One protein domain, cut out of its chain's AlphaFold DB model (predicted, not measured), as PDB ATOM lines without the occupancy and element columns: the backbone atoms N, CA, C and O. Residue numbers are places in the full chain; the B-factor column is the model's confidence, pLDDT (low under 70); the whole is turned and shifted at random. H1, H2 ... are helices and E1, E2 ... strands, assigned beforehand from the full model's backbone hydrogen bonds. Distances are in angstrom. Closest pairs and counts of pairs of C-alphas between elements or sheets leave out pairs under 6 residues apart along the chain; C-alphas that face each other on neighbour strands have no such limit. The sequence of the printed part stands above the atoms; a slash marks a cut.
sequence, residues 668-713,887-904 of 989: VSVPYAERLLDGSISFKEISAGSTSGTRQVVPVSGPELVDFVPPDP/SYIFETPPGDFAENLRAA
ATOM      1  N   VAL A 668     -49.086  35.496  10.180       83.94
ATOM      2  CA  VAL A 668     -48.212  36.046   9.140       83.94
ATOM      3  C   VAL A 668     -47.798  37.453   9.542       83.94
ATOM      4  O   VAL A 668     -48.596  38.227  10.063       83.94
ATOM      5  N   SER A 669     -46.538  37.779   9.286       85.31
ATOM      6  CA  SER A 669     -45.942  39.082   9.529       85.31
ATOM      7  C   SER A 669     -45.173  39.531   8.303       85.31
ATOM      8  O   SER A 669     -44.244  38.852   7.869       85.31
ATOM      9  N   VAL A 670     -45.515  40.704   7.797       85.06
ATOM     10  CA  VAL A 670     -44.918  41.303   6.608       85.06
ATOM     11  C   VAL A 670     -44.257  42.613   7.024       85.06
ATOM     12  O   VAL A 670     -44.920  43.655   7.038       85.06
ATOM     13  N   PRO A 671     -42.981  42.580   7.453       82.94
ATOM     14  CA  PRO A 671     -42.248  43.802   7.721       82.94
ATOM     15  C   PRO A 671     -41.958  44.535   6.407       82.94
ATOM     16  O   PRO A 671     -41.681  43.913   5.373       82.94
ATOM     17  N   TYR A 672     -42.059  45.861   6.472       82.19
ATOM     18  CA  TYR A 672     -41.785  46.784   5.378       82.19
ATOM     19  C   TYR A 672     -41.254  48.123   5.919       82.19
ATOM     20  O   TYR A 672     -41.425  48.449   7.097       82.19
ATOM     21  N   ALA A 673     -40.547  48.892   5.097       78.81
ATOM     22  CA  ALA A 673     -39.984  50.187   5.472       78.81
ATOM     23  C   ALA A 673     -40.707  51.325   4.741       78.81
ATOM     24  O   ALA A 673     -40.987  51.226   3.553       78.81
ATOM     25  N   GLU A 674     -40.966  52.429   5.440       77.12
ATOM     26  CA  GLU A 674     -41.469  53.675   4.857       77.12
ATOM     27  C   GLU A 674     -40.587  54.847   5.290       77.12
ATOM     28  O   GLU A 674     -40.038  54.849   6.395       77.12
ATOM     29  N   ARG A 675     -40.476  55.883   4.453       70.75
ATOM     30  CA  ARG A 675     -39.809  57.128   4.846       70.75
ATOM     31  C   ARG A 675     -40.803  58.090   5.482       70.75
ATOM     32  O   ARG A 675     -41.853  58.376   4.914       70.75
ATOM     33  N   LEU A 676     -40.453  58.595   6.659       69.31
ATOM     34  CA  LEU A 676     -41.214  59.615   7.364       69.31
ATOM     35  C   LEU A 676     -40.951  61.005   6.769       69.31
ATOM     36  O   LEU A 676     -39.947  61.248   6.099       69.31
ATOM     37  N   LEU A 677     -41.855  61.940   7.067       63.94
ATOM     38  CA  LEU A 677     -41.757  63.345   6.651       63.94
ATOM     39  C   LEU A 677     -40.500  64.056   7.181       63.94
ATOM     40  O   LEU A 677     -40.144  65.108   6.664       63.94
ATOM     41  N   ASP A 678     -39.840  63.501   8.200       66.69
ATOM     42  CA  ASP A 678     -38.584  64.005   8.766       66.69
ATOM     43  C   ASP A 678     -37.322  63.424   8.091       66.69
ATOM     44  O   ASP A 678     -36.206  63.682   8.537       66.69
ATOM     45  N   GLY A 679     -37.495  62.628   7.029       65.50
ATOM     46  CA  GLY A 679     -36.416  61.977   6.290       65.50
ATOM     47  C   GLY A 679     -35.924  60.659   6.898       65.50
ATOM     48  O   GLY A 679     -35.154  59.953   6.246       65.50
ATOM     49  N   SER A 680     -36.375  60.285   8.101       72.06
ATOM     50  CA  SER A 680     -35.997  59.024   8.742       72.06
ATOM     51  C   SER A 680     -36.765  57.821   8.177       72.06
ATOM     52  O   SER A 680     -37.867  57.951   7.639       72.06
ATOM     53  N   ILE A 681     -36.177  56.627   8.282       74.81
ATOM     54  CA  ILE A 681     -36.833  55.370   7.900       74.81
ATOM     55  C   ILE A 681     -37.607  54.838   9.109       74.81
ATOM     56  O   ILE A 681     -37.026  54.572  10.161       74.81
ATOM     57  N   SER A 682     -38.911  54.638   8.939       79.94
ATOM     58  CA  SER A 682     -39.762  53.921   9.882       79.94
ATOM     59  C   SER A 682     -39.975  52.493   9.405       79.94
ATOM     60  O   SER A 682     -40.418  52.257   8.282       79.94
ATOM     61  N   PHE A 683     -39.738  51.533  10.292       83.31
ATOM     62  CA  PHE A 683     -40.081  50.138  10.051       83.31
ATOM     63  C   PHE A 683     -41.512  49.880  10.502       83.31
ATOM     64  O   PHE A 683     -41.876  50.163  11.645       83.31
ATOM     65  N   LYS A 684     -42.319  49.368   9.585       84.88
ATOM     66  CA  LYS A 684     -43.707  48.987   9.800       84.88
ATOM     67  C   LYS A 684     -43.874  47.493   9.570       84.88
ATOM     68  O   LYS A 684     -42.995  46.811   9.046       84.88
ATOM     69  N   GLU A 685     -45.013  46.980  10.000       86.56
ATOM     70  CA  GLU A 685     -45.371  45.581   9.842       86.56
ATOM     71  C   GLU A 685     -46.870  45.491   9.577       86.56
ATOM     72  O   GLU A 685     -47.663  46.100  10.298       86.56
ATOM     73  N   ILE A 686     -47.253  44.732   8.550       87.06
ATOM     74  CA  ILE A 686     -48.628  44.259   8.388       87.06
ATOM     75  C   ILE A 686     -48.665  42.831   8.915       87.06
ATOM     76  O   ILE A 686     -47.897  41.978   8.471       87.06
ATOM     77  N   SER A 687     -49.539  42.566   9.879       88.56
ATOM     78  CA  SER A 687     -49.652  41.256  10.511       88.56
ATOM     79  C   SER A 687     -51.081  40.739  10.459       88.56
ATOM     80  O   SER A 687     -52.019  41.511  10.644       88.56
ATOM     81  N   ALA A 688     -51.228  39.430  10.302       86.06
ATOM     82  CA  ALA A 688     -52.504  38.731  10.313       86.06
ATOM     83  C   ALA A 688     -52.423  37.486  11.202       86.06
ATOM     84  O   ALA A 688     -51.400  36.800  11.225       86.06
ATOM     85  N   GLY A 689     -53.515  37.148  11.889       80.44
ATOM     86  CA  GLY A 689     -53.618  35.939  12.714       80.44
ATOM     87  C   GLY A 689     -53.399  36.153  14.211       80.44
ATOM     88  O   GLY A 689     -53.477  37.266  14.728       80.44
ATOM     89  N   SER A 690     -53.195  35.052  14.934       75.44
ATOM     90  CA  SER A 690     -53.137  35.075  16.399       75.44
ATOM     91  C   SER A 690     -51.767  35.519  16.921       75.44
ATOM     92  O   SER A 690     -50.731  35.249  16.324       75.44
ATOM     93  N   THR A 691     -51.735  36.159  18.089       68.62
ATOM     94  CA  THR A 691     -50.481  36.609  18.724       68.62
ATOM     95  C   THR A 691     -49.680  35.479  19.388       68.62
ATOM     96  O   THR A 691     -48.617  35.734  19.954       68.62
ATOM     97  N   SER A 692     -50.168  34.233  19.343       66.50
ATOM     98  CA  SER A 692     -49.570  33.070  20.001       66.50
ATOM     99  C   SER A 692     -49.632  31.851  19.085       66.50
ATOM    100  O   SER A 692     -50.715  31.329  18.852       66.50
ATOM    101  N   GLY A 693     -48.483  31.352  18.630       73.00
ATOM    102  CA  GLY A 693     -48.417  30.186  17.748       73.00
ATOM    103  C   GLY A 693     -47.227  30.229  16.792       73.00
ATOM    104  O   GLY A 693     -46.272  30.981  17.011       73.00
ATOM    105  N   THR A 694     -47.270  29.423  15.733       75.75
ATOM    106  CA  THR A 694     -46.282  29.466  14.645       75.75
ATOM    107  C   THR A 694     -46.454  30.753  13.833       75.75
ATOM    108  O   THR A 694     -47.535  31.059  13.330       75.75
ATOM    109  N   ARG A 695     -45.376  31.534  13.706       79.50
ATOM    110  CA  ARG A 695     -45.360  32.808  12.973       79.50
ATOM    111  C   ARG A 695     -44.488  32.689  11.734       79.50
ATOM    112  O   ARG A 695     -43.315  32.332  11.844       79.50
ATOM    113  N   GLN A 696     -45.039  33.037  10.580       80.25
ATOM    114  CA  GLN A 696     -44.271  33.218   9.355       80.25
ATOM    115  C   GLN A 696     -43.936  34.693   9.164       80.25
ATOM    116  O   GLN A 696     -44.817  35.547   9.204       80.25
ATOM    117  N   VAL A 697     -42.657  34.983   8.935       76.88
ATOM    118  CA  VAL A 697     -42.183  36.327   8.594       76.88
ATOM    119  C   VAL A 697     -41.826  36.342   7.111       76.88
ATOM    120  O   VAL A 697     -41.012  35.531   6.669       76.88
ATOM    121  N   VAL A 698     -42.457  37.234   6.350       75.38
ATOM    122  CA  VAL A 698     -42.211  37.443   4.918       75.38
ATOM    123  C   VAL A 698     -41.750  38.885   4.722       75.38
ATOM    124  O   VAL A 698     -42.591  39.772   4.600       75.38
ATOM    125  N   PRO A 699     -40.435  39.154   4.764       68.75
ATOM    126  CA  PRO A 699     -39.937  40.511   4.602       68.75
ATOM    127  C   PRO A 699     -40.139  40.985   3.164       68.75
ATOM    128  O   PRO A 699     -39.670  40.340   2.229       68.75
ATOM    129  N   VAL A 700     -40.834  42.114   3.005       69.75
ATOM    130  CA  VAL A 700     -40.971  42.818   1.718       69.75
ATOM    131  C   VAL A 700     -39.971  43.964   1.655       69.75
ATOM    132  O   VAL A 700     -39.302  44.140   0.655       69.75
ATOM    133  N   SER A 701     -39.798  44.711   2.742       65.06
ATOM    134  CA  SER A 701     -38.704  45.673   2.929       65.06
ATOM    135  C   SER A 701     -38.386  45.766   4.434       65.06
ATOM    136  O   SER A 701     -39.146  45.252   5.249       65.06
ATOM    137  N   GLY A 702     -37.254  46.318   4.888       60.28
ATOM    138  CA  GLY A 702     -37.030  46.405   6.344       60.28
ATOM    139  C   GLY A 702     -35.581  46.436   6.817       60.28
ATOM    140  O   GLY A 702     -34.676  46.508   5.989       60.28
ATOM    141  N   PRO A 703     -35.343  46.362   8.145       59.62
ATOM    142  CA  PRO A 703     -34.016  46.543   8.744       59.62
ATOM    143  C   PRO A 703     -32.981  45.561   8.193       59.62
ATOM    144  O   PRO A 703     -31.819  45.912   8.043       59.62
ATOM    145  N   GLU A 704     -33.425  44.353   7.840       59.88
ATOM    146  CA  GLU A 704     -32.598  43.293   7.251       59.88
ATOM    147  C   GLU A 704     -32.034  43.659   5.866       59.88
ATOM    148  O   GLU A 704     -31.042  43.077   5.435       59.88
ATOM    149  N   LEU A 705     -32.646  44.631   5.180       58.78
ATOM    150  CA  LEU A 705     -32.249  45.103   3.852       58.78
ATOM    151  C   LEU A 705     -31.600  46.496   3.876       58.78
ATOM    152  O   LEU A 705     -30.927  46.852   2.914       58.78
ATOM    153  N   VAL A 706     -31.750  47.268   4.963       59.00
ATOM    154  CA  VAL A 706     -31.242  48.654   5.075       59.00
ATOM    155  C   VAL A 706     -29.713  48.739   5.036       59.00
ATOM    156  O   VAL A 706     -29.181  49.685   4.464       59.00
ATOM    157  N   ASP A 707     -28.999  47.734   5.551       58.31
ATOM    158  CA  ASP A 707     -27.526  47.685   5.507       58.31
ATOM    159  C   ASP A 707     -26.959  47.573   4.074       58.31
ATOM    160  O   ASP A 707     -25.769  47.802   3.851       58.31
ATOM    161  N   PHE A 708     -27.800  47.220   3.096       58.72
ATOM    162  CA  PHE A 708     -27.422  47.036   1.691       58.72
ATOM    163  C   PHE A 708     -27.766  48.235   0.804       58.72
ATOM    164  O   PHE A 708     -27.599  48.177  -0.417       58.72
ATOM    165  N   VAL A 709     -28.254  49.314   1.407       59.88
ATOM    166  CA  VAL A 709     -28.708  50.512   0.711       59.88
ATOM    167  C   VAL A 709     -27.574  51.545   0.657       59.88
ATOM    168  O   VAL A 709     -26.825  51.672   1.630       59.88
ATOM    169  N   PRO A 710     -27.399  52.292  -0.453       61.62
ATOM    170  CA  PRO A 710     -26.426  53.379  -0.503       61.62
ATOM    171  C   PRO A 710     -26.652  54.380   0.647       61.62
ATOM    172  O   PRO A 710     -27.803  54.695   0.947       61.62
ATOM    173  N   PRO A 711     -25.590  54.895   1.296       59.03
ATOM    174  CA  PRO A 711     -25.739  55.838   2.401       59.03
ATOM    175  C   PRO A 711     -26.459  57.116   1.941       59.03
ATOM    176  O   PRO A 711     -25.969  57.809   1.050       59.03
ATOM    177  N   ASP A 712     -27.603  57.422   2.562       61.06
ATOM    178  CA  ASP A 712     -28.426  58.600   2.260       61.06
ATOM    179  C   ASP A 712     -27.979  59.815   3.100       61.06
ATOM    180  O   ASP A 712     -28.084  59.780   4.332       61.06
ATOM    181  N   PRO A 713     -27.459  60.897   2.492       60.94
ATOM    182  CA  PRO A 713     -27.266  62.153   3.201       60.94
ATOM    183  C   PRO A 713     -28.626  62.825   3.445       60.94
ATOM    184  O   PRO A 713     -29.337  63.182   2.505       60.94
ATOM    185  N   SER A 887     -32.957  58.620  -3.578       61.69
ATOM    186  CA  SER A 887     -32.653  58.005  -4.881       61.69
ATOM    187  C   SER A 887     -33.204  56.581  -4.996       61.69
ATOM    188  O   SER A 887     -32.897  55.882  -5.952       61.69
ATOM    189  N   TYR A 888     -33.960  56.113  -4.000       61.00
ATOM    190  CA  TYR A 888     -34.640  54.834  -4.032       61.00
ATOM    191  C   TYR A 888     -35.925  54.839  -3.193       61.00
ATOM    192  O   TYR A 888     -36.006  55.551  -2.202       61.00
ATOM    193  N   ILE A 889     -36.929  54.021  -3.499       62.69
ATOM    194  CA  ILE A 889     -38.108  53.858  -2.632       62.69
ATOM    195  C   ILE A 889     -38.322  52.399  -2.254       62.69
ATOM    196  O   ILE A 889     -38.165  51.496  -3.075       62.69
ATOM    197  N   PHE A 890     -38.667  52.185  -0.982       68.44
ATOM    198  CA  PHE A 890     -39.138  50.898  -0.495       68.44
ATOM    199  C   PHE A 890     -40.588  50.714  -0.906       68.44
ATOM    200  O   PHE A 890     -41.422  51.601  -0.711       68.44
ATOM    201  N   GLU A 891     -40.887  49.551  -1.461       69.69
ATOM    202  CA  GLU A 891     -42.249  49.245  -1.857       69.69
ATOM    203  C   GLU A 891     -43.109  48.859  -0.654       69.69
ATOM    204  O   GLU A 891     -42.681  48.127   0.246       69.69
ATOM    205  N   THR A 892     -44.334  49.384  -0.641       77.94
ATOM    206  CA  THR A 892     -45.341  49.062   0.371       77.94
ATOM    207  C   THR A 892     -46.123  47.834  -0.090       77.94
ATOM    208  O   THR A 892     -46.637  47.851  -1.208       77.94
ATOM    209  N   PRO A 893     -46.230  46.768   0.722       82.75
ATOM    210  CA  PRO A 893     -47.016  45.596   0.350       82.75
ATOM    211  C   PRO A 893     -48.518  45.925   0.248       82.75
ATOM    212  O   PRO A 893     -48.978  46.870   0.899       82.75
ATOM    213  N   PRO A 894     -49.309  45.130  -0.499       85.56
ATOM    214  CA  PRO A 894     -50.768  45.231  -0.470       85.56
ATOM    215  C   PRO A 894     -51.305  45.120   0.963       85.56
ATOM    216  O   PRO A 894     -50.826  44.303   1.756       85.56
ATOM    217  N   GLY A 895     -52.304  45.939   1.306       82.69
ATOM    218  CA  GLY A 895     -52.809  46.051   2.681       82.69
ATOM    219  C   GLY A 895     -53.416  44.760   3.242       82.69
ATOM    220  O   GLY A 895     -53.396  44.538   4.449       82.69
ATOM    221  N   ASP A 896     -53.919  43.893   2.368       84.81
ATOM    222  CA  ASP A 896     -54.554  42.610   2.666       84.81
ATOM    223  C   ASP A 896     -53.621  41.401   2.456       84.81
ATOM    224  O   ASP A 896     -54.003  40.269   2.758       84.81
ATOM    225  N   PHE A 897     -52.377  41.613   2.008       84.75
ATOM    226  CA  PHE A 897     -51.441  40.535   1.667       84.75
ATOM    227  C   PHE A 897     -51.188  39.570   2.834       84.75
ATOM    228  O   PHE A 897     -51.195  38.354   2.646       84.75
ATOM    229  N   ALA A 898     -51.010  40.087   4.054       84.00
ATOM    230  CA  ALA A 898     -50.779  39.248   5.231       84.00
ATOM    231  C   ALA A 898     -51.985  38.345   5.551       84.00
ATOM    232  O   ALA A 898     -51.801  37.179   5.904       84.00
ATOM    233  N   GLU A 899     -53.209  38.867   5.411       85.12
ATOM    234  CA  GLU A 899     -54.441  38.112   5.664       85.12
ATOM    235  C   GLU A 899     -54.663  37.058   4.579       85.12
ATOM    236  O   GLU A 899     -54.919  35.896   4.891       85.12
ATOM    237  N   ASN A 900     -54.458  37.429   3.314       83.56
ATOM    238  CA  ASN A 900     -54.564  36.520   2.176       83.56
ATOM    239  C   ASN A 900     -53.540  35.376   2.246       83.56
ATOM    240  O   ASN A 900     -53.892  34.211   2.036       83.56
ATOM    241  N   LEU A 901     -52.289  35.679   2.606       82.50
ATOM    242  CA  LEU A 901     -51.242  34.676   2.779       82.50
ATOM    243  C   LEU A 901     -51.540  33.746   3.959       82.50
ATOM    244  O   LEU A 901     -51.406  32.528   3.835       82.50
ATOM    245  N   ARG A 902     -52.031  34.292   5.078       83.38
ATOM    246  CA  ARG A 902     -52.488  33.485   6.215       83.38
ATOM    247  C   ARG A 902     -53.623  32.555   5.802       83.38
ATOM    248  O   ARG A 902     -53.568  31.371   6.121       83.38
ATOM    249  N   ALA A 903     -54.625  33.066   5.090       81.06
ATOM    250  CA  ALA A 903     -55.773  32.290   4.632       81.06
ATOM    251  C   ALA A 903     -55.352  31.145   3.696       81.06
ATOM    252  O   ALA A 903     -55.802  30.015   3.880       81.06
ATOM    253  N   ALA A 904     -54.423  31.397   2.767       80.06
ATOM    254  CA  ALA A 904     -53.868  30.378   1.868       80.06
ATOM    255  C   ALA A 904     -53.099  29.260   2.605       80.06
ATOM    256  O   ALA A 904     -52.933  28.152   2.096       80.06
TER     257      ALA A 904
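What this domain is: This is residues 668 to 713 and 887 to 904 of the 989 residues of an uncharacterized protein of Porticoccaceae bacterium (UniProt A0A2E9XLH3). A long, narrow hairpin of two strands, E1 and E2, runs through the middle of a rod-like body; the short strand E3 lies beside the first residues of E1, and H2 packs on the hairpin's open end, over E2. The short helix H1 and the short strand E4 lie farther along the hairpin, each with its closest approach to E1 at Ala 673. The printed part has 64 residues, with four named strands and two named helices in the order E1, E2, E3, H1, E4, H2. The sheet runs E2, E1, E3 and is mixed; the class is mixed, helices and strands. The whole is only just loose, close to compact, with a radius of gyration of the C-alphas of 13.3 A and spans of 40 by 19 by 18 A.

Where its parts are: E2, residues 681 to 689, is the longest strand by residues at 26.1 A. E1, residues 668 to 675, measures 23.1 A and begins with C-alpha 668 at (-48.212, 36.046, 9.140). E3 covers residues 695 to 697, H1 residues 703 to 706 and E4 residues 888 to 890, where C-alpha 888 is at (-34.640, 54.834, -4.032). H2, residues 897 to 904, measures 10.4 A and ends with C-alpha 904 at (-53.868, 30.378, 1.868).

How they stand to each other: E1, the inner strand, and E2 form a hairpin, antiparallel at 159 degrees, with N 670 and O 686 at 2.8 A and N 684 and O 672 at 2.8 A, within hydrogen-bond range. E3, an edge strand like E2, is parallel to E1 at 35 degrees, with N 669 and O 696 at 2.8 A, within hydrogen-bond range. H2 is on the sheet at a height of 7.8 A, over E2, and runs along the strands at 26 degrees to E2 on the local plane. The closest C-alphas of E2 and H2 are those of Ala 688 and Glu 899, 5.1 A apart. E3 and H2 are near each other, with 5 pairs of C-alphas within 10 A. H1 is on the sheet at a height of 8.4 A and only just over E1, with 3 of its 4 C-alphas falling on that strand; its closest C-alphas to E1 are those of Pro 703 and Ala 673, 7.7 A apart. E4 pairs with no named strand; its closest C-alphas to E1 are those of Phe 890 and Ala 673, 6.1 A apart. H1 and H2 are apart. In H2 every O i to N i+4 pair is within hydrogen-bond range; H1 is too short for such a pair.

The domain as a whole: The farthest C-alphas, of Pro 713 and Ala 904, are 41.5 A apart. Residues 714 to 886 are not printed, and C-alphas 713 and 887 are 10.6 A apart across this cut, which lies in the link from H1 to E4. Of the links printed whole, no link is long. The mean pLDDT of the printed part is 73.9; it is under 70 at residues 676 to 679, 691 to 692, 699 to 713 and 887 to 891.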